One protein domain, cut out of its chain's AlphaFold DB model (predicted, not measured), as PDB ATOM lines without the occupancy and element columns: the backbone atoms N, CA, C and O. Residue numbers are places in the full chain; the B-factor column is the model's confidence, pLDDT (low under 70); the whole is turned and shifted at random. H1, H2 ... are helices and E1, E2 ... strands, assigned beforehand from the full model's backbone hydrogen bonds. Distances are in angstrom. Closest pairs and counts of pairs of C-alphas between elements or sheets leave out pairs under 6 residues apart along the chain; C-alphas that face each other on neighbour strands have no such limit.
ATOM      1  N   LEU A 118      97.992 147.940 195.279       79.56
ATOM      2  CA  LEU A 118      97.299 147.389 196.423       79.56
ATOM      3  C   LEU A 118      98.204 146.385 197.114       79.56
ATOM      4  O   LEU A 118      99.029 145.739 196.464       79.56
ATOM      5  N   LYS A 119      98.008 146.227 198.416       83.88
ATOM      6  CA  LYS A 119      98.668 145.190 199.201       83.88
ATOM      7  C   LYS A 119      97.641 144.164 199.641       83.88
ATOM      8  O   LYS A 119      96.588 144.517 200.158       83.88
ATOM      9  N   GLU A 120      97.942 142.899 199.434       82.31
ATOM     10  CA  GLU A 120      97.084 141.830 199.916       82.31
ATOM     11  C   GLU A 120      97.353 141.573 201.411       82.31
ATOM     12  O   GLU A 120      98.502 141.577 201.857       82.31
ATOM     13  N   LYS A 121      96.285 141.437 202.206       79.31
ATOM     14  CA  LYS A 121      96.352 141.454 203.676       79.31
ATOM     15  C   LYS A 121      96.996 140.199 204.282       79.31
ATOM     16  O   LYS A 121      97.644 140.319 205.318       79.31
ATOM     17  N   GLY A 122      96.813 139.019 203.686       75.94
ATOM     18  CA  GLY A 122      97.302 137.750 204.243       75.94
ATOM     19  C   GLY A 122      98.764 137.439 203.905       75.94
ATOM     20  O   GLY A 122      99.570 137.145 204.779       75.94
ATOM     21  N   SER A 123      99.107 137.519 202.628       79.62
ATOM     22  CA  SER A 123     100.415 137.258 202.025       79.62
ATOM     23  C   SER A 123     101.327 138.486 201.969       79.62
ATOM     24  O   SER A 123     102.539 138.341 201.824       79.62
ATOM     25  N   GLY A 124     100.776 139.703 202.038       79.31
ATOM     26  CA  GLY A 124     101.548 140.941 201.899       79.31
ATOM     27  C   GLY A 124     102.001 141.250 200.467       79.31
ATOM     28  O   GLY A 124     102.736 142.218 200.261       79.31
ATOM     29  N   VAL A 125     101.580 140.455 199.478       84.31
ATOM     30  CA  VAL A 125     101.970 140.614 198.073       84.31
ATOM     31  C   VAL A 125     101.375 141.898 197.492       84.31
ATOM     32  O   VAL A 125     100.228 142.263 197.758       84.31
ATOM     33  N   LEU A 126     102.172 142.595 196.680       85.88
ATOM     34  CA  LEU A 126     101.750 143.817 196.005       85.88
ATOM     35  C   LEU A 126     101.160 143.508 194.628       85.88
ATOM     36  O   LEU A 126     101.739 142.758 193.838       85.88
ATOM     37  N   TYR A 127     100.049 144.167 194.314       81.88
ATOM     38  CA  TYR A 127      99.349 144.063 193.038       81.88
ATOM     39  C   TYR A 127      99.157 145.440 192.415       81.88
ATOM     40  O   TYR A 127      98.840 146.398 193.108       81.88
ATOM     41  N   ARG A 128      99.305 145.549 191.096       82.31
ATOM     42  CA  ARG A 128      99.021 146.757 190.320       82.31
ATOM     43  C   ARG A 128      97.724 146.558 189.553       82.31
ATOM     44  O   ARG A 128      97.610 145.609 188.779       82.31
ATOM     45  N   ILE A 129      96.775 147.475 189.711       72.19
ATOM     46  CA  ILE A 129      95.513 147.396 188.980       72.19
ATOM     47  C   ILE A 129      95.666 147.953 187.567       72.19
ATOM     48  O   ILE A 129      95.998 149.126 187.381       72.19
ATOM     49  N   LYS A 130      95.380 147.114 186.568       67.81
ATOM     50  CA  LYS A 130      95.313 147.479 185.149       67.81
ATOM     51  C   LYS A 130      94.075 146.840 184.532       67.81
ATOM     52  O   LYS A 130      93.843 145.655 184.717       67.81
ATOM     53  N   GLY A 131      93.261 147.625 183.822       57.28
ATOM     54  CA  GLY A 131      92.105 147.094 183.081       57.28
ATOM     55  C   GLY A 131      91.119 146.260 183.918       57.28
ATOM     56  O   GLY A 131      90.622 145.259 183.422       57.28
ATOM     57  N   GLY A 132      90.883 146.618 185.187       63.19
ATOM     58  CA  GLY A 132      89.999 145.851 186.083       63.19
ATOM     59  C   GLY A 132      90.596 144.535 186.605       63.19
ATOM     60  O   GLY A 132      89.878 143.715 187.166       63.19
ATOM     61  N   ARG A 133      91.905 144.319 186.430       67.00
ATOM     62  CA  ARG A 133      92.634 143.139 186.909       67.00
ATOM     63  C   ARG A 133      93.793 143.544 187.815       67.00
ATOM     64  O   ARG A 133      94.447 144.563 187.582       67.00
ATOM     65  N   ALA A 134      94.048 142.749 188.846       77.12
ATOM     66  CA  ALA A 134      95.175 142.893 189.756       77.12
ATOM     67  C   ALA A 134      96.331 142.068 189.202       77.12
ATOM     68  O   ALA A 134      96.255 140.846 189.162       77.12
ATOM     69  N   HIS A 135      97.399 142.730 188.777       79.38
ATOM     70  CA  HIS A 135      98.613 142.067 188.318       79.38
ATOM     71  C   HIS A 135      99.629 142.049 189.447       79.38
ATOM     72  O   HIS A 135      99.986 143.111 189.960       79.38
ATOM     73  N   ARG A 136     100.104 140.866 189.827       84.88
ATOM     74  CA  ARG A 136     101.153 140.725 190.837       84.88
ATOM     75  C   ARG A 136     102.409 141.470 190.382       84.88
ATOM     76  O   ARG A 136     102.837 141.308 189.240       84.88
ATOM     77  N   LEU A 137     102.992 142.289 191.258       86.25
ATOM     78  CA  LEU A 137     104.274 142.932 190.967       86.25
ATOM     79  C   LEU A 137     105.394 141.889 191.002       86.25
ATOM     80  O   LEU A 137     105.463 141.058 191.909       86.25
ATOM     81  N   SER A 138     106.301 141.975 190.032       83.75
ATOM     82  CA  SER A 138     107.567 141.236 190.058       83.75
ATOM     83  C   SER A 138     108.497 141.759 191.159       83.75
ATOM     84  O   SER A 138     108.384 142.911 191.579       83.75
ATOM     85  N   GLU A 139     109.472 140.958 191.597       83.50
ATOM     86  CA  GLU A 139     110.438 141.376 192.630       83.50
ATOM     87  C   GLU A 139     111.157 142.687 192.283       83.50
ATOM     88  O   GLU A 139     111.379 143.535 193.147       83.50
ATOM     89  N   ASN A 140     111.480 142.886 191.004       82.12
ATOM     90  CA  ASN A 140     112.122 144.106 190.523       82.12
ATOM     91  C   ASN A 140     111.195 145.322 190.642       82.12
ATOM     92  O   ASN A 140     111.631 146.389 191.073       82.12
ATOM     93  N   GLU A 141     109.911 145.168 190.311       81.38
ATOM     94  CA  GLU A 141     108.918 146.234 190.473       81.38
ATOM     95  C   GLU A 141     108.637 146.532 191.948       81.38
ATOM     96  O   GLU A 141     108.449 147.694 192.301       81.38
ATOM     97  N   VAL A 142     108.640 145.512 192.813       83.19
ATOM     98  CA  VAL A 142     108.518 145.684 194.268       83.19
ATOM     99  C   VAL A 142     109.704 146.483 194.809       83.19
ATOM    100  O   VAL A 142     109.493 147.464 195.514       83.19
ATOM    101  N   LYS A 143     110.943 146.138 194.434       81.38
ATOM    102  CA  LYS A 143     112.151 146.888 194.832       81.38
ATOM    103  C   LYS A 143     112.099 148.342 194.366       81.38
ATOM    104  O   LYS A 143     112.352 149.246 195.160       81.38
ATOM    105  N   GLN A 144     111.712 148.574 193.110       77.06
ATOM    106  CA  GLN A 144     111.514 149.927 192.584       77.06
ATOM    107  C   GLN A 144     110.441 150.681 193.373       77.06
ATOM    108  O   GLN A 144     110.670 151.812 193.790       77.06
ATOM    109  N   TYR A 145     109.296 150.052 193.639       75.19
ATOM    110  CA  TYR A 145     108.226 150.668 194.416       75.19
ATOM    111  C   TYR A 145     108.675 151.030 195.836       75.19
ATOM    112  O   TYR A 145     108.453 152.155 196.274       75.19
ATOM    113  N   ILE A 146     109.357 150.118 196.533       75.50
ATOM    114  CA  ILE A 146     109.878 150.355 197.883       75.50
ATOM    115  C   ILE A 146     110.894 151.506 197.874       75.50
ATOM    116  O   ILE A 146     110.788 152.400 198.708       75.50
ATOM    117  N   SER A 147     111.811 151.546 196.899       70.06
ATOM    118  CA  SER A 147     112.789 152.641 196.761       70.06
ATOM    119  C   SER A 147     112.158 154.007 196.460       70.06
ATOM    120  O   SER A 147     112.701 155.038 196.836       70.06
ATOM    121  N   LEU A 148     110.995 154.030 195.799       64.81
ATOM    122  CA  LEU A 148     110.230 155.253 195.538       64.81
ATOM    123  C   LEU A 148     109.361 155.653 196.743       64.81
ATOM    124  O   LEU A 148     109.105 156.836 196.955       64.81
ATOM    125  N   SER A 149     108.911 154.675 197.534       62.50
ATOM    126  CA  SER A 149     108.072 154.874 198.720       62.50
ATOM    127  C   SER A 149     108.866 155.216 199.985       62.50
ATOM    128  O   SER A 149     108.273 155.696 200.947       62.50
ATOM    129  N   SER A 150     110.182 154.997 200.023       53.91
ATOM    130  CA  SER A 150     111.012 155.308 201.196       53.91
ATOM    131  C   SER A 150     111.087 156.806 201.526       53.91
ATOM    132  O   SER A 150     111.476 157.157 202.633       53.91
ATOM    133  N   ASN A 151     110.658 157.684 200.609       50.97
ATOM    134  CA  ASN A 151     110.591 159.139 200.813       50.97
ATOM    135  C   ASN A 151     109.225 159.648 201.314       50.97
ATOM    136  O   ASN A 151     109.030 160.852 201.466       50.97
ATOM    137  N   GLY A 152     108.271 158.756 201.575       45.53
ATOM    138  CA  GLY A 152     106.971 159.101 202.138       45.53
ATOM    139  C   GLY A 152     106.068 157.878 202.145       45.53
ATOM    140  O   GLY A 152     105.844 157.274 201.097       45.53
ATOM    141  N   SER A 153     105.564 157.495 203.319       46.75
ATOM    142  CA  SER A 153     104.623 156.384 203.473       46.75
ATOM    143  C   SER A 153     103.356 156.657 202.666       46.75
ATOM    144  O   SER A 153     102.430 157.306 203.144       46.75
ATOM    145  N   TYR A 154     103.300 156.163 201.431       54.31
ATOM    146  CA  TYR A 154     102.052 156.096 200.690       54.31
ATOM    147  C   TYR A 154     101.192 155.033 201.376       54.31
ATOM    148  O   TYR A 154     101.601 153.869 201.394       54.31
ATOM    149  N   PRO A 155     100.036 155.391 201.965       57.31
ATOM    150  CA  PRO A 155      99.149 154.394 202.540       57.31
ATOM    151  C   PRO A 155      98.709 153.459 201.414       57.31
ATOM    152  O   PRO A 155      97.967 153.849 200.509       57.31
ATOM    153  N   LEU A 156      99.235 152.234 201.436       69.50
ATOM    154  CA  LEU A 156      98.829 151.180 200.521       69.50
ATOM    155  C   LEU A 156      97.391 150.821 200.855       69.50
ATOM    156  O   LEU A 156      97.071 150.505 202.000       69.50
ATOM    157  N   LYS A 157      96.520 150.866 199.849       73.50
ATOM    158  CA  LYS A 157      95.170 150.350 200.015       73.50
ATOM    159  C   LYS A 157      95.269 148.829 200.106       73.50
ATOM    160  O   LYS A 157      95.758 148.175 199.181       73.50
ATOM    161  N   GLU A 158      94.868 148.292 201.248       74.62
ATOM    162  CA  GLU A 158      94.880 146.856 201.484       74.62
ATOM    163  C   GLU A 158      93.611 146.200 200.939       74.62
ATOM    164  O   GLU A 158      92.562 146.841 200.840       74.62
ATOM    165  N   PHE A 159      93.709 144.923 200.578       73.06
ATOM    166  CA  PHE A 159      92.559 144.109 200.199       73.06
ATOM    167  C   PHE A 159      92.730 142.648 200.599       73.06
ATOM    168  O   PHE A 159      93.843 142.191 200.860       73.06
ATOM    169  N   SER A 160      91.620 141.910 200.645       74.12
ATOM    170  CA  SER A 160      91.624 140.473 200.912       74.12
ATOM    171  C   SER A 160      91.268 139.691 199.654       74.12
ATOM    172  O   SER A 160      90.228 139.926 199.041       74.12
ATOM    173  N   LEU A 161      92.129 138.735 199.295       69.81
ATOM    174  CA  LEU A 161      91.889 137.771 198.217       69.81
ATOM    175  C   LEU A 161      90.641 136.914 198.458       69.81
ATOM    176  O   LEU A 161      89.954 136.563 197.505       69.81
ATOM    177  N   ASN A 162      90.317 136.631 199.724       64.81
ATOM    178  CA  ASN A 162      89.181 135.789 200.117       64.81
ATOM    179  C   ASN A 162      87.826 136.360 199.668       64.81
ATOM    180  O   ASN A 162      86.830 135.643 199.648       64.81
ATOM    181  N   SER A 163      87.783 137.645 199.317       60.09
ATOM    182  CA  SER A 163      86.591 138.333 198.818       60.09
ATOM    183  C   SER A 163      86.480 138.323 197.285       60.09
ATOM    184  O   SER A 163      85.524 138.876 196.746       60.09
ATOM    185  N   CYS A 164      87.441 137.725 196.572       61.91
ATOM    186  CA  CYS A 164      87.474 137.645 195.111       61.91
ATOM    187  C   CYS A 164      87.175 136.209 194.646       61.91
ATOM    188  O   CYS A 164      87.960 135.292 194.891       61.91
ATOM    189  N   SER A 165      86.061 135.997 193.938       55.94
ATOM    190  CA  SER A 165      85.716 134.674 193.393       55.94
ATOM    191  C   SER A 165      86.752 134.211 192.360       55.94
ATOM    192  O   SER A 165      87.040 134.948 191.418       55.94
ATOM    193  N   GLY A 166      87.277 132.992 192.508       54.78
ATOM    194  CA  GLY A 166      88.250 132.410 191.571       54.78
ATOM    195  C   GLY A 166      89.691 132.901 191.752       54.78
ATOM    196  O   GLY A 166      90.533 132.654 190.891       54.78
ATOM    197  N   ALA A 167      89.990 133.604 192.846       58.84
ATOM    198  CA  ALA A 167      91.337 134.069 193.130       58.84
ATOM    199  C   ALA A 167      92.175 132.964 193.800       58.84
ATOM    200  O   ALA A 167      91.972 132.629 194.964       58.84
ATOM    201  N   ASP A 168      93.129 132.406 193.055       61.34
ATOM    202  CA  ASP A 168      94.195 131.559 193.601       61.34
ATOM    203  C   ASP A 168      95.333 132.452 194.126       61.34
ATOM    204  O   ASP A 168      95.748 133.411 193.470       61.34
ATOM    205  N   VAL A 169      95.869 132.119 195.303       58.69
ATOM    206  CA  VAL A 169      97.035 132.763 195.935       58.69
ATOM    207  C   VAL A 169      98.267 132.736 195.014       58.69
ATOM    208  O   VAL A 169      99.140 133.604 195.093       58.69
ATOM    209  N   SER A 170      98.320 131.773 194.093       65.69
ATOM    210  CA  SER A 170      99.402 131.607 193.118       65.69
ATOM    211  C   SER A 170      99.187 132.388 191.817       65.69
ATOM    212  O   SER A 170     100.113 132.493 191.008       65.69
ATOM    213  N   ALA A 171      98.001 132.961 191.594       64.62
ATOM    214  CA  ALA A 171      97.680 133.629 190.342       64.62
ATOM    215  C   ALA A 171      98.485 134.928 190.166       64.62
ATOM    216  O   ALA A 171      98.522 135.813 191.025       64.62
ATOM    217  N   SER A 172      99.113 135.074 188.997       69.31
ATOM    218  CA  SER A 172      99.806 136.307 188.601       69.31
ATOM    219  C   SER A 172      98.833 137.429 188.219       69.31
ATOM    220  O   SER A 172      99.206 138.606 188.237       69.31
ATOM    221  N   VAL A 173      97.586 137.071 187.894       68.06
ATOM    222  CA  VAL A 173      96.514 137.982 187.499       68.06
ATOM    223  C   VAL A 173      95.222 137.578 188.199       68.06
ATOM    224  O   VAL A 173      94.769 136.451 188.049       68.06
ATOM    225  N   ILE A 174      94.614 138.514 188.925       72.81
ATOM    226  CA  ILE A 174      93.338 138.308 189.616       72.81
ATOM    227  C   ILE A 174      92.281 139.203 188.960       72.81
ATOM    228  O   ILE A 174      92.479 140.423 188.897       72.81
ATOM    229  N   PRO A 175      91.165 138.657 188.458       62.59
ATOM    230  CA  PRO A 175      90.046 139.475 188.002       62.59
ATOM    231  C   PRO A 175      89.383 140.176 189.201       62.59
ATOM    232  O   PRO A 175      89.032 139.526 190.180       62.59
ATOM    233  N   LEU A 176      89.171 141.500 189.135       63.62
ATOM    234  CA  LEU A 176      88.410 142.232 190.167       63.62
ATOM    235  C   LEU A 176      86.898 142.252 189.883       63.62
ATOM    236  O   LEU A 176      86.178 143.061 190.462       63.62
TER     237      LEU A 176
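Overview. This is residues 118 to 176 of the 233 residues of an uncharacterized protein of Cedecea lapagei (UniProt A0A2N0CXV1). A small, strongly twisted sheet of five short strands curls like part of a barrel; helix H1, to one side, only grazes it, and residues 146 to 154 stick out. The printed part has 59 residues, under half in named elements: E1 E2 E3 H1 E4 E5, class mixed. The mixed sheet runs E4 E1 E2 E3 E5. The whole is compact, with a radius of gyration of the C-alphas of 11.6 A, spanning 36 by 21 by 19 A.

Along the chain. E1, residues 118 to 120, begins at C-alpha (97.299, 147.389, 196.423). E2 is 126 to 130, 13.1 A; E3 133 to 136; H1 139 to 149, 15.0 A; E4 157 to 159; E5 173 to 175.

Arrangement. Hairpins E1-E2 and E2-E3 make a meander, each strand the antiparallel neighbour of the one before; N 118 and O 127, and N 128 and O 135, are 2.8 A apart. E5 is antiparallel to E3, N 134 to O 174 2.8 A; E4 is parallel to E1, N 159 to O 119 2.9 A. E3, H1, E4 form a split strand-helix-strand unit, E1 and E2 between its strands, with a right-handed crossover. In H1 every O i to N i+4 pair is within hydrogen-bond range.

Size, cuts and confidence. The printed part has no cut; link E4 to E5 is long. Residues under pLDDT 70 include 148 to 156 and 161 to 173.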